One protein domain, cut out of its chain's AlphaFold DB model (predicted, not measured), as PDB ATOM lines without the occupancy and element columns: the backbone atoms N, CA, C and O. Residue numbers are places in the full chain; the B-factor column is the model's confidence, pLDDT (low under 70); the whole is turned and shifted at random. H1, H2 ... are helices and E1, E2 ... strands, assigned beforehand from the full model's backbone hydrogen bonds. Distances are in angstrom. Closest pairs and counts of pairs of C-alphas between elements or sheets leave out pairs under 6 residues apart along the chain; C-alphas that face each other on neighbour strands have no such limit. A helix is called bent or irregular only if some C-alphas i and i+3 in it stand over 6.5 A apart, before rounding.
ATOM      1  N   GLY A   3      62.706 -73.965 412.296       69.00
ATOM      2  CA  GLY A   3      64.081 -73.663 412.713       69.00
ATOM      3  C   GLY A   3      64.520 -74.554 413.876       69.00
ATOM      4  O   GLY A   3      63.726 -75.350 414.378       69.00
ATOM      5  N   ASP A   4      65.769 -74.444 414.322       82.69
ATOM      6  CA  ASP A   4      66.242 -75.220 415.480       82.69
ATOM      7  C   ASP A   4      65.698 -74.658 416.801       82.69
ATOM      8  O   ASP A   4      65.417 -75.408 417.732       82.69
ATOM      9  N   THR A   5      65.479 -73.345 416.880       89.56
ATOM     10  CA  THR A   5      64.826 -72.672 418.009       89.56
ATOM     11  C   THR A   5      63.933 -71.543 417.503       89.56
ATOM     12  O   THR A   5      64.315 -70.807 416.595       89.56
ATOM     13  N   LEU A   6      62.745 -71.405 418.091       93.75
ATOM     14  CA  LEU A   6      61.831 -70.284 417.884       93.75
ATOM     15  C   LEU A   6      61.723 -69.496 419.190       93.75
ATOM     16  O   LEU A   6      61.210 -70.015 420.179       93.75
ATOM     17  N   LEU A   7      62.193 -68.249 419.191       94.06
ATOM     18  CA  LEU A   7      62.103 -67.341 420.333       94.06
ATOM     19  C   LEU A   7      61.100 -66.225 420.031       94.06
ATOM     20  O   LEU A   7      61.333 -65.402 419.150       94.06
ATOM     21  N   ASN A   8      60.012 -66.185 420.794       94.69
ATOM     22  CA  ASN A   8      59.079 -65.066 420.859       94.69
ATOM     23  C   ASN A   8      59.317 -64.327 422.183       94.69
ATOM     24  O   ASN A   8      59.197 -64.932 423.248       94.69
ATOM     25  N   SER A   9      59.716 -63.054 422.141       94.25
ATOM     26  CA  SER A   9      60.107 -62.305 423.346       94.25
ATOM     27  C   SER A   9      59.850 -60.802 423.220       94.25
ATOM     28  O   SER A   9      59.358 -60.353 422.187       94.25
ATOM     29  N   ALA A  10      60.167 -60.032 424.266       87.06
ATOM     30  CA  ALA A  10      60.086 -58.567 424.275       87.06
ATOM     31  C   ALA A  10      58.692 -58.016 423.907       87.06
ATOM     32  O   ALA A  10      58.571 -57.042 423.166       87.06
ATOM     33  N   GLY A  11      57.624 -58.662 424.393       85.88
ATOM     34  CA  GLY A  11      56.247 -58.237 424.124       85.88
ATOM     35  C   GLY A  11      55.747 -58.510 422.702       85.88
ATOM     36  O   GLY A  11      54.675 -58.027 422.340       85.88
ATOM     37  N   ALA A  12      56.489 -59.270 421.888       93.12
ATOM     38  CA  ALA A  12      56.093 -59.601 420.521       93.12
ATOM     39  C   ALA A  12      54.790 -60.424 420.453       93.12
ATOM     40  O   ALA A  12      54.424 -61.140 421.388       93.12
ATOM     41  N   LEU A  13      54.087 -60.330 419.319       92.88
ATOM     42  CA  LEU A  13      52.854 -61.066 419.039       92.88
ATOM     43  C   LEU A  13      53.033 -61.945 417.798       92.88
ATOM     44  O   LEU A  13      53.257 -61.443 416.697       92.88
ATOM     45  N   LEU A  14      52.856 -63.253 417.971       92.81
ATOM     46  CA  LEU A  14      52.628 -64.199 416.887       92.81
ATOM     47  C   LEU A  14      51.131 -64.474 416.814       92.81
ATOM     48  O   LEU A  14      50.570 -65.054 417.739       92.81
ATOM     49  N   TYR A  15      50.490 -64.055 415.726       91.62
ATOM     50  CA  TYR A  15      49.040 -64.127 415.583       91.62
ATOM     51  C   TYR A  15      48.615 -64.825 414.290       91.62
ATOM     52  O   TYR A  15      49.191 -64.588 413.228       91.62
ATOM     53  N   SER A  16      47.578 -65.659 414.374       91.19
ATOM     54  CA  SER A  16      46.865 -66.208 413.218       91.19
ATOM     55  C   SER A  16      45.365 -66.041 413.411       91.19
ATOM     56  O   SER A  16      44.808 -66.465 414.421       91.19
ATOM     57  N   GLY A  17      44.691 -65.483 412.403       88.62
ATOM     58  CA  GLY A  17      43.225 -65.423 412.369       88.62
ATOM     59  C   GLY A  17      42.551 -66.774 412.090       88.62
ATOM     60  O   GLY A  17      41.332 -66.859 412.122       88.62
ATOM     61  N   ASN A  18      43.326 -67.821 411.806       90.12
ATOM     62  CA  ASN A  18      42.867 -69.193 411.581       90.12
ATOM     63  C   ASN A  18      43.783 -70.147 412.359       90.12
ATOM     64  O   ASN A  18      44.350 -69.750 413.369       90.12
ATOM     65  N   ALA A  19      43.940 -71.398 411.925       93.19
ATOM     66  CA  ALA A  19      44.871 -72.316 412.569       93.19
ATOM     67  C   ALA A  19      46.332 -71.833 412.453       93.19
ATOM     68  O   ALA A  19      46.716 -71.169 411.485       93.19
ATOM     69  N   MET A  20      47.159 -72.192 413.433       95.19
ATOM     70  CA  MET A  20      48.594 -71.912 413.459       95.19
ATOM     71  C   MET A  20      49.366 -73.183 413.804       95.19
ATOM     72  O   MET A  20      49.000 -73.928 414.710       95.19
ATOM     73  N   THR A  21      50.470 -73.429 413.097       96.44
ATOM     74  CA  THR A  21      51.443 -74.468 413.457       96.44
ATOM     75  C   THR A  21      52.840 -73.868 413.543       96.44
ATOM     76  O   THR A  21      53.344 -73.299 412.569       96.44
ATOM     77  N   LEU A  22      53.469 -74.009 414.707       95.06
ATOM     78  CA  LEU A  22      54.856 -73.635 414.957       95.06
ATOM     79  C   LEU A  22      55.670 -74.909 415.171       95.06
ATOM     80  O   LEU A  22      55.336 -75.717 416.035       95.06
ATOM     81  N   THR A  23      56.737 -75.074 414.390       94.50
ATOM     82  CA  THR A  23      57.605 -76.250 414.469       94.50
ATOM     83  C   THR A  23      59.043 -75.806 414.691       94.50
ATOM     84  O   THR A  23      59.589 -75.047 413.891       94.50
ATOM     85  N   ALA A  24      59.676 -76.312 415.743       93.50
ATOM     86  CA  ALA A  24      61.108 -76.193 415.975       93.50
ATOM     87  C   ALA A  24      61.716 -77.584 416.179       93.50
ATOM     88  O   ALA A  24      61.058 -78.468 416.713       93.50
ATOM     89  N   LYS A  25      62.970 -77.807 415.771       90.75
ATOM     90  CA  LYS A  25      63.652 -79.078 416.086       90.75
ATOM     91  C   LYS A  25      64.035 -79.167 417.564       90.75
ATOM     92  O   LYS A  25      63.916 -80.228 418.162       90.75
ATOM     93  N   GLY A  26      64.495 -78.054 418.135       93.12
ATOM     94  CA  GLY A  26      64.892 -77.936 419.533       93.12
ATOM     95  C   GLY A  26      63.775 -77.344 420.381       93.12
ATOM     96  O   GLY A  26      63.016 -78.081 421.001       93.12
ATOM     97  N   THR A  27      63.675 -76.013 420.432       95.06
ATOM     98  CA  THR A  27      62.797 -75.342 421.408       95.06
ATOM     99  C   THR A  27      61.876 -74.286 420.805       95.06
ATOM    100  O   THR A  27      62.241 -73.582 419.864       95.06
ATOM    101  N   ILE A  28      60.676 -74.154 421.374       97.12
ATOM    102  CA  ILE A  28      59.813 -72.977 421.219       97.12
ATOM    103  C   ILE A  28      59.796 -72.266 422.569       97.12
ATOM    104  O   ILE A  28      59.369 -72.840 423.564       97.12
ATOM    105  N   ARG A  29      60.261 -71.021 422.623       96.31
ATOM    106  CA  ARG A  29      60.322 -70.229 423.851       96.31
ATOM    107  C   ARG A  29      59.514 -68.954 423.676       96.31
ATOM    108  O   ARG A  29      59.843 -68.122 422.837       96.31
ATOM    109  N   ASN A  30      58.460 -68.818 424.464       96.12
ATOM    110  CA  ASN A  30      57.622 -67.638 424.561       96.12
ATOM    111  C   ASN A  30      57.901 -66.947 425.896       96.12
ATOM    112  O   ASN A  30      57.544 -67.482 426.940       96.12
ATOM    113  N   ARG A  31      58.559 -65.788 425.877       94.44
ATOM    114  CA  ARG A  31      59.021 -65.093 427.084       94.44
ATOM    115  C   ARG A  31      58.455 -63.678 427.142       94.44
ATOM    116  O   ARG A  31      58.893 -62.813 426.387       94.44
ATOM    117  N   GLY A  32      57.465 -63.453 428.006       88.19
ATOM    118  CA  GLY A  32      56.744 -62.177 428.115       88.19
ATOM    119  C   GLY A  32      56.162 -61.668 426.800       88.19
ATOM    120  O   GLY A  32      56.098 -60.466 426.559       88.19
ATOM    121  N   ALA A  33      55.788 -62.599 425.927       93.62
ATOM    122  CA  ALA A  33      55.275 -62.355 424.590       93.62
ATOM    123  C   ALA A  33      53.993 -63.178 424.369       93.62
ATOM    124  O   ALA A  33      53.590 -63.971 425.228       93.62
ATOM    125  N   LYS A  34      53.316 -62.961 423.240       93.56
ATOM    126  CA  LYS A  34      52.011 -63.561 422.938       93.56
ATOM    127  C   LYS A  34      52.079 -64.468 421.712       93.56
ATOM    128  O   LYS A  34      52.598 -64.060 420.674       93.56
ATOM    129  N   ILE A  35      51.518 -65.667 421.822       94.75
ATOM    130  CA  ILE A  35      51.249 -66.586 420.711       94.75
ATOM    131  C   ILE A  35      49.750 -66.858 420.709       94.75
ATOM    132  O   ILE A  35      49.239 -67.480 421.634       94.75
ATOM    133  N   GLU A  36      49.041 -66.385 419.693       91.94
ATOM    134  CA  GLU A  36      47.582 -66.433 419.645       91.94
ATOM    135  C   GLU A  36      47.094 -66.962 418.288       91.94
ATOM    136  O   GLU A  36      47.465 -66.475 417.220       91.94
ATOM    137  N   SER A  37      46.242 -67.981 418.328       91.88
ATOM    138  CA  SER A  37      45.549 -68.542 417.167       91.88
ATOM    139  C   SER A  37      44.050 -68.415 417.398       91.88
ATOM    140  O   SER A  37      43.581 -68.846 418.445       91.88
ATOM    141  N   LEU A  38      43.281 -67.855 416.461       86.88
ATOM    142  CA  LEU A  38      41.812 -67.917 416.537       86.88
ATOM    143  C   LEU A  38      41.268 -69.297 416.136       86.88
ATOM    144  O   LEU A  38      40.152 -69.655 416.508       86.88
ATOM    145  N   GLY A  39      42.040 -70.069 415.366       85.50
ATOM    146  CA  GLY A  39      41.742 -71.463 415.054       85.50
ATOM    147  C   GLY A  39      42.447 -72.417 416.009       85.50
ATOM    148  O   GLY A  39      42.652 -72.102 417.176       85.50
ATOM    149  N   ASP A  40      42.837 -73.585 415.502       92.88
ATOM    150  CA  ASP A  40      43.625 -74.544 416.282       92.88
ATOM    151  C   ASP A  40      45.078 -74.057 416.416       92.88
ATOM    152  O   ASP A  40      45.601 -73.374 415.529       92.88
ATOM    153  N   LEU A  41      45.760 -74.417 417.501       94.94
ATOM    154  CA  LEU A  41      47.181 -74.121 417.697       94.94
ATOM    155  C   LEU A  41      47.971 -75.416 417.871       94.94
ATOM    156  O   LEU A  41      47.704 -76.191 418.781       94.94
ATOM    157  N   ALA A  42      48.982 -75.630 417.033       96.75
ATOM    158  CA  ALA A  42      49.918 -76.739 417.173       96.75
ATOM    159  C   ALA A  42      51.341 -76.219 417.414       96.75
ATOM    160  O   ALA A  42      51.904 -75.527 416.565       96.75
ATOM    161  N   LEU A  43      51.933 -76.580 418.552       96.06
ATOM    162  CA  LEU A  43      53.331 -76.310 418.888       96.06
ATOM    163  C   LEU A  43      54.095 -77.635 418.880       96.06
ATOM    164  O   LEU A  43      53.752 -78.541 419.632       96.06
ATOM    165  N   LYS A  44      55.102 -77.760 418.015       95.69
ATOM    166  CA  LYS A  44      55.900 -78.982 417.854       95.69
ATOM    167  C   LYS A  44      57.371 -78.671 418.087       95.69
ATOM    168  O   LYS A  44      57.965 -77.953 417.283       95.69
ATOM    169  N   ALA A  45      57.942 -79.179 419.171       94.94
ATOM    170  CA  ALA A  45      59.347 -78.992 419.524       94.94
ATOM    171  C   ALA A  45      59.819 -80.097 420.474       94.94
ATOM    172  O   ALA A  45      59.000 -80.813 421.025       94.94
ATOM    173  N   ALA A  46      61.123 -80.231 420.724       93.75
ATOM    174  CA  ALA A  46      61.565 -81.080 421.831       93.75
ATOM    175  C   ALA A  46      61.076 -80.512 423.180       93.75
ATOM    176  O   ALA A  46      60.643 -81.268 424.046       93.75
ATOM    177  N   ALA A  47      61.086 -79.180 423.328       93.12
ATOM    178  CA  ALA A  47      60.517 -78.487 424.482       93.12
ATOM    179  C   ALA A  47      59.846 -77.150 424.114       93.12
ATOM    180  O   ALA A  47      60.334 -76.389 423.272       93.12
ATOM    181  N   VAL A  48      58.748 -76.839 424.797       94.94
ATOM    182  CA  VAL A  48      57.998 -75.585 424.737       94.94
ATOM    183  C   VAL A  48      58.056 -74.912 426.105       94.94
ATOM    184  O   VAL A  48      57.615 -75.476 427.104       94.94
ATOM    185  N   TYR A  49      58.575 -73.689 426.148       95.56
ATOM    186  CA  TYR A  49      58.663 -72.880 427.361       95.56
ATOM    187  C   TYR A  49      57.801 -71.634 427.224       95.56
ATOM    188  O   TYR A  49      58.004 -70.837 426.308       95.56
ATOM    189  N   ASN A  50      56.862 -71.458 428.144       93.94
ATOM    190  CA  ASN A  50      56.076 -70.249 428.307       93.94
ATOM    191  C   ASN A  50      56.468 -69.580 429.624       93.94
ATOM    192  O   ASN A  50      56.243 -70.132 430.699       93.94
ATOM    193  N   GLU A  51      57.093 -68.416 429.537       92.25
ATOM    194  CA  GLU A  51      57.828 -67.817 430.643       92.25
ATOM    195  C   GLU A  51      57.478 -66.355 430.837       92.25
ATOM    196  O   GLU A  51      57.217 -65.605 429.891       92.25
ATOM    197  N   ASN A  52      57.534 -65.943 432.097       89.81
ATOM    198  CA  ASN A  52      57.377 -64.558 432.472       89.81
ATOM    199  C   ASN A  52      58.714 -63.839 432.290       89.81
ATOM    200  O   ASN A  52      59.719 -64.249 432.867       89.81
ATOM    201  N   ASP A  53      58.744 -62.777 431.488       90.38
ATOM    202  CA  ASP A  53      59.973 -62.018 431.256       90.38
ATOM    203  C   ASP A  53      60.379 -61.179 432.476       90.38
ATOM    204  O   ASP A  53      61.565 -61.017 432.761       90.38
ATOM    205  N   ALA A  54      59.390 -60.682 433.223       86.38
ATOM    206  CA  ALA A  54      59.602 -59.898 434.428       86.38
ATOM    207  C   ALA A  54      58.469 -60.137 435.424       86.38
ATOM    208  O   ALA A  54      57.349 -59.671 435.233       86.38
ATOM    209  N   PHE A  55      58.785 -60.809 436.528       83.69
ATOM    210  CA  PHE A  55      57.854 -61.009 437.629       83.69
ATOM    211  C   PHE A  55      58.410 -60.389 438.908       83.69
ATOM    212  O   PHE A  55      59.496 -60.748 439.370       83.69
ATOM    213  N   SER A  56      57.635 -59.514 439.537       82.38
ATOM    214  CA  SER A  56      57.929 -59.022 440.878       82.38
ATOM    215  C   SER A  56      56.674 -59.044 441.743       82.38
ATOM    216  O   SER A  56      55.561 -58.766 441.298       82.38
ATOM    217  N   ALA A  57      56.868 -59.391 443.010       85.62
ATOM    218  CA  ALA A  57      55.842 -59.324 444.033       85.62
ATOM    219  C   ALA A  57      56.432 -58.637 445.259       85.62
ATOM    220  O   ALA A  57      57.612 -58.817 445.575       85.62
ATOM    221  N   LYS A  58      55.607 -57.843 445.931       86.81
ATOM    222  CA  LYS A  58      55.962 -57.129 447.152       86.81
ATOM    223  C   LYS A  58      55.051 -57.603 448.264       86.81
ATOM    224  O   LYS A  58      53.837 -57.658 448.088       86.81
ATOM    225  N   ARG A  59      55.642 -57.875 449.422       89.81
ATOM    226  CA  ARG A  59      54.887 -58.128 450.640       89.81
ATOM    227  C   ARG A  59      54.231 -56.840 451.115       89.81
ATOM    228  O   ARG A  59      54.915 -55.845 451.354       89.81
ATOM    229  N   VAL A  60      52.914 -56.868 451.247       90.94
ATOM    230  CA  VAL A  60      52.108 -55.760 451.750       90.94
ATOM    231  C   VAL A  60      51.487 -56.204 453.067       90.94
ATOM    232  O   VAL A  60      50.859 -57.258 453.133       90.94
ATOM    233  N   THR A 224      54.608 -56.381 439.257       81.06
ATOM    234  CA  THR A 224      54.887 -56.385 437.826       81.06
ATOM    235  C   THR A 224      54.824 -57.810 437.324       81.06
ATOM    236  O   THR A 224      55.297 -58.736 437.987       81.06
ATOM    237  N   THR A 225      54.233 -57.973 436.150       83.44
ATOM    238  CA  THR A 225      54.198 -59.238 435.432       83.44
ATOM    239  C   THR A 225      54.297 -58.961 433.938       83.44
ATOM    240  O   THR A 225      53.519 -58.181 433.394       83.44
ATOM    241  N   HIS A 226      55.242 -59.611 433.272       87.44
ATOM    242  CA  HIS A 226      55.297 -59.730 431.820       87.44
ATOM    243  C   HIS A 226      55.152 -61.210 431.479       87.44
ATOM    244  O   HIS A 226      56.092 -61.859 431.027       87.44
ATOM    245  N   ALA A 227      53.981 -61.765 431.789       87.19
ATOM    246  CA  ALA A 227      53.667 -63.167 431.557       87.19
ATOM    247  C   ALA A 227      53.717 -63.517 430.063       87.19
ATOM    248  O   ALA A 227      53.226 -62.765 429.218       87.19
ATOM    249  N   GLY A 228      54.273 -64.685 429.742       89.31
ATOM    250  CA  GLY A 228      54.077 -65.294 428.436       89.31
ATOM    251  C   GLY A 228      52.624 -65.746 428.286       89.31
ATOM    252  O   GLY A 228      52.028 -66.296 429.215       89.31
ATOM    253  N   VAL A 229      52.030 -65.505 427.123       90.69
ATOM    254  CA  VAL A 229      50.651 -65.904 426.821       90.69
ATOM    255  C   VAL A 229      50.634 -66.793 425.586       90.69
ATOM    256  O   VAL A 229      51.084 -66.378 424.520       90.69
ATOM    257  N   ILE A 230      50.073 -67.994 425.716       92.06
ATOM    258  CA  ILE A 230      49.813 -68.907 424.599       92.06
ATOM    259  C   ILE A 230      48.319 -69.218 424.563       92.06
ATOM    260  O   ILE A 230      47.765 -69.735 425.534       92.06
ATOM    261  N   ARG A 231      47.657 -68.911 423.444       91.12
ATOM    262  CA  ARG A 231      46.207 -69.060 423.296       91.12
ATOM    263  C   ARG A 231      45.805 -69.710 421.985       91.12
ATOM    264  O   ARG A 231      46.335 -69.393 420.921       91.12
ATOM    265  N   SER A 232      44.802 -70.571 422.084       89.31
ATOM    266  CA  SER A 232      44.064 -71.121 420.951       89.31
ATOM    267  C   SER A 232      42.585 -70.786 421.098       89.31
ATOM    268  O   SER A 232      42.025 -70.970 422.175       89.31
ATOM    269  N   GLY A 233      41.944 -70.322 420.028       80.94
ATOM    270  CA  GLY A 233      40.499 -70.121 419.966       80.94
ATOM    271  C   GLY A 233      39.735 -71.443 419.875       80.94
ATOM    272  O   GLY A 233      38.563 -71.497 420.246       80.94
ATOM    273  N   ARG A 234      40.403 -72.518 419.435       87.81
ATOM    274  CA  ARG A 234      39.872 -73.888 419.378       87.81
ATOM    275  C   ARG A 234      40.805 -74.854 420.115       87.81
ATOM    276  O   ARG A 234      41.213 -74.570 421.244       87.81
ATOM    277  N   ASP A 235      41.125 -75.996 419.517       88.69
ATOM    278  CA  ASP A 235      41.974 -77.002 420.144       88.69
ATOM    279  C   ASP A 235      43.435 -76.543 420.148       88.69
ATOM    280  O   ASP A 235      43.898 -75.816 419.264       88.69
ATOM    281  N   MET A 236      44.189 -76.960 421.159       91.25
ATOM    282  CA  MET A 236      45.626 -76.741 421.234       91.25
ATOM    283  C   MET A 236      46.331 -78.082 421.392       91.25
ATOM    284  O   MET A 236      45.974 -78.889 422.244       91.25
ATOM    285  N   THR A 237      47.355 -78.319 420.580       94.62
ATOM    286  CA  THR A 237      48.251 -79.469 420.713       94.62
ATOM    287  C   THR A 237      49.672 -78.985 420.949       94.62
ATOM    288  O   THR A 237      50.198 -78.192 420.171       94.62
ATOM    289  N   ILE A 238      50.300 -79.498 421.999       92.94
ATOM    290  CA  ILE A 238      51.713 -79.299 422.306       92.94
ATOM    291  C   ILE A 238      52.376 -80.668 422.217       92.94
ATOM    292  O   ILE A 238      51.974 -81.586 422.922       92.94
ATOM    293  N   ASP A 239      53.327 -80.822 421.307       92.69
ATOM    294  CA  ASP A 239      54.075 -82.058 421.071       92.69
ATOM    295  C   ASP A 239      55.525 -81.814 421.499       92.69
ATOM    296  O   ASP A 239      56.217 -81.040 420.830       92.69
ATOM    297  N   GLY A 240      55.915 -82.384 422.646       89.62
ATOM    298  CA  GLY A 240      57.168 -82.124 423.366       89.62
ATOM    299  C   GLY A 240      56.977 -81.814 424.858       89.62
ATOM    300  O   GLY A 240      55.851 -81.725 425.352       89.62
ATOM    301  N   ASP A 241      58.083 -81.622 425.585       88.00
ATOM    302  CA  ASP A 241      58.049 -81.156 426.981       88.00
ATOM    303  C   ASP A 241      57.421 -79.757 427.077       88.00
ATOM    304  O   ASP A 241      57.692 -78.891 426.250       88.00
ATOM    305  N   LEU A 242      56.618 -79.499 428.110       89.44
ATOM    306  CA  LEU A 242      55.952 -78.219 428.343       89.44
ATOM    307  C   LEU A 242      56.330 -77.640 429.707       89.44
ATOM    308  O   LEU A 242      55.955 -78.184 430.745       89.44
ATOM    309  N   GLY A 243      57.009 -76.496 429.706       83.62
ATOM    310  CA  GLY A 243      57.227 -75.662 430.886       83.62
ATOM    311  C   GLY A 243      56.375 -74.399 430.832       83.62
ATOM    312  O   GLY A 243      56.472 -73.634 429.878       83.62
ATOM    313  N   ASN A 244      55.569 -74.157 431.862       86.00
ATOM    314  CA  ASN A 244      54.842 -72.908 432.059       86.00
ATOM    315  C   ASN A 244      55.261 -72.284 433.393       86.00
ATOM    316  O   ASN A 244      55.033 -72.881 434.443       86.00
ATOM    317  N   GLU A 245      55.878 -71.105 433.360       85.31
ATOM    318  CA  GLU A 245      56.404 -70.428 434.546       85.31
ATOM    319  C   GLU A 245      55.800 -69.033 434.692       85.31
ATOM    320  O   GLU A 245      56.068 -68.141 433.880       85.31
ATOM    321  N   ASN A 246      54.983 -68.839 435.736       82.94
ATOM    322  CA  ASN A 246      54.288 -67.575 436.021       82.94
ATOM    323  C   ASN A 246      53.633 -66.972 434.765       82.94
ATOM    324  O   ASN A 246      53.725 -65.767 434.528       82.94
ATOM    325  N   SER A 247      53.065 -67.838 433.927       85.00
ATOM    326  CA  SER A 247      52.597 -67.524 432.578       85.00
ATOM    327  C   SER A 247      51.293 -68.254 432.259       85.00
ATOM    328  O   SER A 247      50.822 -69.083 433.040       85.00
ATOM    329  N   GLN A 248      50.671 -67.924 431.130       85.88
ATOM    330  CA  GLN A 248      49.308 -68.351 430.810       85.88
ATOM    331  C   GLN A 248      49.260 -69.212 429.548       85.88
ATOM    332  O   GLN A 248      49.762 -68.806 428.496       85.88
ATOM    333  N   ILE A 249      48.603 -70.371 429.646       84.00
ATOM    334  CA  ILE A 249      48.275 -71.232 428.503       84.00
ATOM    335  C   ILE A 249      46.781 -71.548 428.536       84.00
ATOM    336  O   ILE A 249      46.287 -72.113 429.513       84.00
ATOM    337  N   THR A 250      46.073 -71.212 427.458       85.75
ATOM    338  CA  THR A 250      44.615 -71.377 427.377       85.75
ATOM    339  C   THR A 250      44.198 -71.933 426.020       85.75
ATOM    340  O   THR A 250      44.588 -71.401 424.979       85.75
ATOM    341  N   ALA A 251      43.363 -72.972 426.016       83.19
ATOM    342  CA  ALA A 251      42.703 -73.467 424.809       83.19
ATOM    343  C   ALA A 251      41.187 -73.248 424.897       83.19
ATOM    344  O   ALA A 251      40.570 -73.586 425.902       83.19
ATOM    345  N   GLY A 252      40.584 -72.712 423.835       73.62
ATOM    346  CA  GLY A 252      39.136 -72.518 423.745       73.62
ATOM    347  C   GLY A 252      38.347 -73.826 423.624       73.62
ATOM    348  O   GLY A 252      37.156 -73.845 423.952       73.62
ATOM    349  N   GLY A 253      39.012 -74.892 423.160       80.75
ATOM    350  CA  GLY A 253      38.540 -76.277 423.138       80.75
ATOM    351  C   GLY A 253      39.403 -77.193 424.015       80.75
ATOM    352  O   GLY A 253      39.577 -76.960 425.211       80.75
ATOM    353  N   THR A 254      39.948 -78.254 423.423       82.94
ATOM    354  CA  THR A 254      40.774 -79.247 424.122       82.94
ATOM    355  C   THR A 254      42.249 -78.862 424.077       82.94
ATOM    356  O   THR A 254      42.796 -78.594 423.008       82.94
ATOM    357  N   LEU A 255      42.928 -78.912 425.224       84.12
ATOM    358  CA  LEU A 255      44.381 -78.786 425.309       84.12
ATOM    359  C   LEU A 255      45.019 -80.172 425.454       84.12
ATOM    360  O   LEU A 255      44.777 -80.879 426.426       84.12
ATOM    361  N   THR A 256      45.831 -80.564 424.475       87.81
ATOM    362  CA  THR A 256      46.492 -81.872 424.423       87.81
ATOM    363  C   THR A 256      48.005 -81.703 424.493       87.81
ATOM    364  O   THR A 256      48.596 -81.123 423.585       87.81
ATOM    365  N   ALA A 257      48.644 -82.250 425.527       86.00
ATOM    366  CA  ALA A 257      50.096 -82.414 425.582       86.00
ATOM    367  C   ALA A 257      50.462 -83.840 425.140       86.00
ATOM    368  O   ALA A 257      49.945 -84.813 425.689       86.00
ATOM    369  N   LYS A 258      51.310 -83.970 424.120       80.38
ATOM    370  CA  LYS A 258      51.773 -85.238 423.546       80.38
ATOM    371  C   LYS A 258      53.283 -85.355 423.718       80.38
ATOM    372  O   LYS A 258      53.989 -84.358 423.629       80.38
ATOM    373  N   ASN A 259      53.757 -86.583 423.922       76.94
ATOM    374  CA  ASN A 259      55.176 -86.952 423.868       76.94
ATOM    375  C   ASN A 259      56.111 -86.067 424.719       76.94
ATOM    376  O   ASN A 259      57.179 -85.670 424.262       76.94
ATOM    377  N   GLY A 260      55.718 -85.764 425.958       77.62
ATOM    378  CA  GLY A 260      56.526 -84.957 426.870       77.62
ATOM    379  C   GLY A 260      55.907 -84.818 428.256       77.62
ATOM    380  O   GLY A 260      54.793 -85.279 428.519       77.62
ATOM    381  N   THR A 261      56.651 -84.190 429.158       80.88
ATOM    382  CA  THR A 261      56.234 -83.875 430.526       80.88
ATOM    383  C   THR A 261      55.641 -82.472 430.611       80.88
ATOM    384  O   THR A 261      56.091 -81.557 429.929       80.88
ATOM    385  N   VAL A 262      54.644 -82.277 431.476       83.94
ATOM    386  CA  VAL A 262      54.057 -80.955 431.739       83.94
ATOM    387  C   VAL A 262      54.498 -80.476 433.117       83.94
ATOM    388  O   VAL A 262      54.244 -81.135 434.124       83.94
ATOM    389  N   LYS A 263      55.139 -79.307 433.165       79.06
ATOM    390  CA  LYS A 263      55.532 -78.611 434.392       79.06
ATOM    391  C   LYS A 263      54.897 -77.230 434.411       79.06
ATOM    392  O   LYS A 263      55.231 -76.375 433.598       79.06
ATOM    393  N   ASN A 264      54.010 -77.006 435.373       77.75
ATOM    394  CA  ASN A 264      53.425 -75.700 435.640       77.75
ATOM    395  C   ASN A 264      53.954 -75.182 436.979       77.75
ATOM    396  O   ASN A 264      53.704 -75.799 438.012       77.75
ATOM    397  N   SER A 265      54.690 -74.075 436.952       76.62
ATOM    398  CA  SER A 265      55.276 -73.432 438.128       76.62
ATOM    399  C   SER A 265      54.673 -72.041 438.294       76.62
ATOM    400  O   SER A 265      54.842 -71.171 437.439       76.62
ATOM    401  N   ALA A 266      53.967 -71.822 439.398       75.88
ATOM    402  CA  ALA A 266      53.416 -70.526 439.763       75.88
ATOM    403  C   ALA A 266      54.033 -70.069 441.084       75.88
ATOM    404  O   ALA A 266      54.251 -70.872 441.989       75.88
ATOM    405  N   ARG A 267      54.319 -68.773 441.204       76.25
ATOM    406  CA  ARG A 267      54.787 -68.189 442.452       76.25
ATOM    407  C   ARG A 267      53.626 -68.145 443.433       76.25
ATOM    408  O   ARG A 267      52.555 -67.621 443.131       76.25
ATOM    409  N   LEU A 316      49.674 -66.912 443.285       65.44
ATOM    410  CA  LEU A 316      49.483 -65.477 443.003       65.44
ATOM    411  C   LEU A 316      48.637 -65.201 441.744       65.44
ATOM    412  O   LEU A 316      48.539 -64.057 441.311       65.44
ATOM    413  N   GLY A 317      48.066 -66.234 441.118       59.31
ATOM    414  CA  GLY A 317      47.139 -66.101 439.991       59.31
ATOM    415  C   GLY A 317      47.792 -65.761 438.647       59.31
ATOM    416  O   GLY A 317      47.091 -65.593 437.659       59.31
ATOM    417  N   VAL A 318      49.126 -65.677 438.577       56.94
ATOM    418  CA  VAL A 318      49.836 -65.308 437.336       56.94
ATOM    419  C   VAL A 318      50.133 -66.522 436.448       56.94
ATOM    420  O   VAL A 318      50.108 -66.415 435.225       56.94
ATOM    421  N   GLY A 319      50.389 -67.685 437.055       55.78
ATOM    422  CA  GLY A 319      50.552 -68.950 436.342       55.78
ATOM    423  C   GLY A 319      49.242 -69.730 436.282       55.78
ATOM    424  O   GLY A 319      48.757 -70.149 437.334       55.78
ATOM    425  N   ALA A 320      48.696 -69.964 435.086       58.12
ATOM    426  CA  ALA A 320      47.527 -70.827 434.908       58.12
ATOM    427  C   ALA A 320      47.579 -71.654 433.621       58.12
ATOM    428  O   ALA A 320      48.237 -71.298 432.640       58.12
ATOM    429  N   TYR A 321      46.832 -72.753 433.658       51.66
ATOM    430  CA  TYR A 321      46.631 -73.689 432.566       51.66
ATOM    431  C   TYR A 321      45.149 -74.062 432.542       51.66
ATOM    432  O   TYR A 321      44.643 -74.589 433.534       51.66
ATOM    433  N   GLU A 322      44.459 -73.783 431.438       54.72
ATOM    434  CA  GLU A 322      43.026 -74.060 431.306       54.72
ATOM    435  C   GLU A 322      42.692 -74.662 429.933       54.72
ATOM    436  O   GLU A 322      43.092 -74.151 428.882       54.72
ATOM    437  N   GLY A 323      41.946 -75.767 429.957       43.53
ATOM    438  CA  GLY A 323      41.341 -76.410 428.796       43.53
ATOM    439  C   GLY A 323      40.075 -77.132 429.252       43.53
ATOM    440  O   GLY A 323      40.109 -77.890 430.222       43.53
ATOM    441  N   SER A 324      38.941 -76.866 428.605       40.38
ATOM    442  CA  SER A 324      37.665 -77.470 428.992       40.38
ATOM    443  C   SER A 324      37.685 -78.977 428.722       40.38
ATOM    444  O   SER A 324      37.891 -79.401 427.585       40.38
ATOM    445  N   SER A 325      37.435 -79.792 429.748       35.59
ATOM    446  CA  SER A 325      37.095 -81.206 429.576       35.59
ATOM    447  C   SER A 325      35.578 -81.357 429.444       35.59
ATOM    448  O   SER A 325      34.833 -80.918 430.314       35.59
ATOM    449  N   GLN A 326      35.170 -82.024 428.359       31.72
ATOM    450  CA  GLN A 326      33.841 -82.579 428.066       31.72
ATOM    451  C   GLN A 326      32.669 -81.595 427.941       31.72
ATOM    452  O   GLN A 326      31.740 -81.619 428.736       31.72
ATOM    453  N   THR A 327      32.638 -80.815 426.860       29.44
ATOM    454  CA  THR A 327      31.491 -80.746 425.925       29.44
ATOM    455  C   THR A 327      31.822 -79.779 424.792       29.44
ATOM    456  O   THR A 327      32.237 -78.644 425.011       29.44
ATOM    457  N   LYS A 328      31.677 -80.258 423.555       32.09
ATOM    458  CA  LYS A 328      31.858 -79.476 422.331       32.09
ATOM    459  C   LYS A 328      30.776 -78.381 422.284       32.09
ATOM    460  O   LYS A 328      29.602 -78.738 422.324       32.09
ATOM    461  N   PRO A 329      31.117 -77.084 422.186       31.91
ATOM    462  CA  PRO A 329      30.118 -76.050 421.955       31.91
ATOM    463  C   PRO A 329      29.600 -76.167 420.517       31.91
ATOM    464  O   PRO A 329      30.364 -76.007 419.563       31.91
ATOM    465  N   ASP A 330      28.307 -76.435 420.355       30.38
ATOM    466  CA  ASP A 330      27.615 -76.334 419.068       30.38
ATOM    467  C   ASP A 330      27.302 -74.860 418.768       30.38
ATOM    468  O   ASP A 330      26.167 -74.419 418.887       30.38
ATOM    469  N   SER A 331      28.327 -74.067 418.445       31.31
ATOM    470  CA  SER A 331      28.223 -72.832 417.643       31.31
ATOM    471  C   SER A 331      29.607 -72.187 417.504       31.31
ATOM    472  O   SER A 331      30.364 -72.115 418.470       31.31
ATOM    473  N   GLN A 332      29.945 -71.698 416.307       36.22
ATOM    474  CA  GLN A 332      31.221 -71.037 415.982       36.22
ATOM    475  C   GLN A 332      31.324 -69.585 416.486       36.22
ATOM    476  O   GLN A 332      31.966 -68.756 415.844       36.22
ATOM    477  N   ASP A 333      30.726 -69.260 417.629       36.03
ATOM    478  CA  ASP A 333      30.794 -67.909 418.178       36.03
ATOM    479  C   ASP A 333      31.454 -67.927 419.559       36.03
ATOM    480  O   ASP A 333      30.940 -68.510 420.518       36.03
ATOM    481  N   ILE A 334      32.634 -67.306 419.660       44.94
ATOM    482  CA  ILE A 334      33.282 -67.021 420.943       44.94
ATOM    483  C   ILE A 334      32.444 -65.914 421.581       44.94
ATOM    484  O   ILE A 334      32.685 -64.718 421.379       44.94
ATOM    485  N   THR A 335      31.408 -66.319 422.314       48.41
ATOM    486  CA  THR A 335      30.484 -65.387 422.951       48.41
ATOM    487  C   THR A 335      31.254 -64.394 423.821       48.41
ATOM    488  O   THR A 335      32.279 -64.720 424.427       48.41
ATOM    489  N   GLN A 336      30.752 -63.157 423.878       43.59
ATOM    490  CA  GLN A 336      31.258 -62.077 424.734       43.59
ATOM    491  C   GLN A 336      31.533 -62.569 426.171       43.59
ATOM    492  O   GLN A 336      32.521 -62.176 426.766       43.59
ATOM    493  N   VAL A 337      30.758 -63.551 426.644       38.72
ATOM    494  CA  VAL A 337      30.914 -64.250 427.927       38.72
ATOM    495  C   VAL A 337      32.273 -64.941 428.092       38.72
ATOM    496  O   VAL A 337      32.909 -64.739 429.117       38.72
ATOM    497  N   LYS A 338      32.789 -65.680 427.095       48.81
ATOM    498  CA  LYS A 338      34.139 -66.278 427.180       48.81
ATOM    499  C   LYS A 338      35.237 -65.212 427.145       48.81
ATOM    500  O   LYS A 338      36.267 -65.363 427.800       48.81
ATOM    501  N   ARG A 339      35.021 -64.113 426.410       47.44
ATOM    502  CA  ARG A 339      35.912 -62.937 426.446       47.44
ATOM    503  C   ARG A 339      35.871 -62.243 427.809       47.44
ATOM    504  O   ARG A 339      36.921 -61.835 428.286       47.44
ATOM    505  N   ASP A 340      34.715 -62.180 428.457       41.88
ATOM    506  CA  ASP A 340      34.530 -61.576 429.776       41.88
ATOM    507  C   ASP A 340      35.069 -62.471 430.907       41.88
ATOM    508  O   ASP A 340      35.676 -61.965 431.847       41.88
ATOM    509  N   GLU A 341      34.961 -63.799 430.788       44.16
ATOM    510  CA  GLU A 341      35.636 -64.773 431.662       44.16
ATOM    511  C   GLU A 341      37.159 -64.689 431.518       44.16
ATOM    512  O   GLU A 341      37.881 -64.641 432.515       44.16
ATOM    513  N   THR A 342      37.647 -64.548 430.281       41.06
ATOM    514  CA  THR A 342      39.064 -64.278 430.010       41.06
ATOM    515  C   THR A 342      39.473 -62.909 430.570       41.06
ATOM    516  O   THR A 342      40.544 -62.797 431.151       41.06
ATOM    517  N   ASN A 343      38.626 -61.873 430.493       41.06
ATOM    518  CA  ASN A 343      38.894 -60.543 431.063       41.06
ATOM    519  C   ASN A 343      38.920 -60.543 432.600       41.06
ATOM    520  O   ASN A 343      39.764 -59.883 433.199       41.06
ATOM    521  N   LYS A 344      38.062 -61.340 433.243       43.12
ATOM    522  CA  LYS A 344      38.063 -61.582 434.695       43.12
ATOM    523  C   LYS A 344      39.342 -62.290 435.167       43.12
ATOM    524  O   LYS A 344      39.732 -62.148 436.320       43.12
ATOM    525  N   PHE A 345      39.998 -63.013 434.260       43.91
ATOM    526  CA  PHE A 345      41.304 -63.651 434.436       43.91
ATOM    527  C   PHE A 345      42.497 -62.745 434.029       43.91
ATOM    528  O   PHE A 345      43.648 -63.040 434.349       43.91
ATOM    529  N   LEU A 346      42.242 -61.629 433.336       41.28
ATOM    530  CA  LEU A 346      43.249 -60.723 432.759       41.28
ATOM    531  C   LEU A 346      43.613 -59.519 433.635       41.28
ATOM    532  O   LEU A 346      44.551 -58.803 433.284       41.28
TER     533      LEU A 346
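Overview. This is residues 3 to 60, 224 to 267 and 316 to 346 of the 368 residues of an uncharacterized protein of Megasphaera cerevisiae DSM 20462 (UniProt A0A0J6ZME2). The chain is wound as a short solenoid of stacked, roughly triangular turns: the strands E2, E4, E7, E9 and E12 make one flat side, and the sharply bent strands E3, E5 and E8, with E1 at one end of the stack and E10 and E11 at the other, make the other two sides. E6 points away from one corner of the triangle, and after E12 a long link loops out to H1, which lies beyond the flat side. The printed part has 133 residues, with twelve named strands, E1 to E12, followed by one named helix, H1. It is mostly strand: a sheet in the order E2, E4, E7, E9, E12 and a branched sheet of six, both parallel. It is compact, with a radius of gyration of the C-alphas of 14.4 A, and spans 43 by 41 by 25 A.

Along the chain. Find C-alpha 3 at (64.081, -73.663, 412.713), where E1 begins, residues 3 to 9. After it come E2, residues 13 to 16, and E3, residues 20 to 31, 18.5 A long, which bends by 122 degrees at residue 25. Next are E4, residues 34 to 37; E5, residues 41 to 51, 17.9 A long, which bends by 116 degrees at residue 46; and E6, residues 55 to 60, 16.1 A long. Past the first cut find E7, residues 229 to 232, E8, residues 236 to 245, 18.3 A long, which bends by 109 degrees at residue 240, E9, residues 248 to 251, E10, residues 255 to 258, and E11, residues 262 to 265. Past the second cut come E12, residues 320 to 323, and H1, residues 336 to 346, 14.5 A long, ending at C-alpha 346, (43.249, -60.723, 432.759).

Arrangement. Start at E1, an edge strand parallel to E3: N 6 and O 27 are 2.9 A apart, within hydrogen-bond range, as are N 22 and O 42 of E3 and E5 at 2.9 A, and N 43 and O 237 of E5 and E8 at 2.9 A. On the other side of E8 from E5 lie E10, beside residues 236 to 239, with N 238 and O 256 at 2.8 A, and E11, beside residues 242 to 245, with N 244 and O 263 at 2.8 A. In the other sheet look for N 14 and O 34 of E2 and E4 at 2.8 A, N 35 and O 229 of E4 and E7 at 2.8 A, N 230 and O 248 of E7 and E9 at 2.9 A, and N 249 and O 320 of E9 and E12 at 3.2 A. The two sheets form a sandwich, two sheets face to face, and the parts of them that face each other are 8.6 A centre to centre; the branched one is twisted. The closest C-alphas of E5 and E7, Leu 41 and Ser 232, are 5.4 A apart. E6 pairs with no named strand, but its residues 55 to 56 pair antiparallel with residues 224 to 225. H1 is only just not on the sheet of E2 and E12, with 4 pairs of C-alphas within 10 A; in its backbone every O i to N i+4 pair is within hydrogen-bond range.

Size, cuts and confidence. The two C-alphas farthest apart, of Val 60 and Asp 330, are 45.7 A apart. Residues 61 to 223 are not printed, with 14.2 A from C-alpha 60 to C-alpha 224, and nor are residues 268 to 315, with 6.0 A from C-alpha 267 to C-alpha 316. Of the links printed whole, E12 to H1 is long, with 12 residues, and the others are tight. The mean pLDDT of the printed part is 78.1; residue 3 and residues 316 to 346 are under 70.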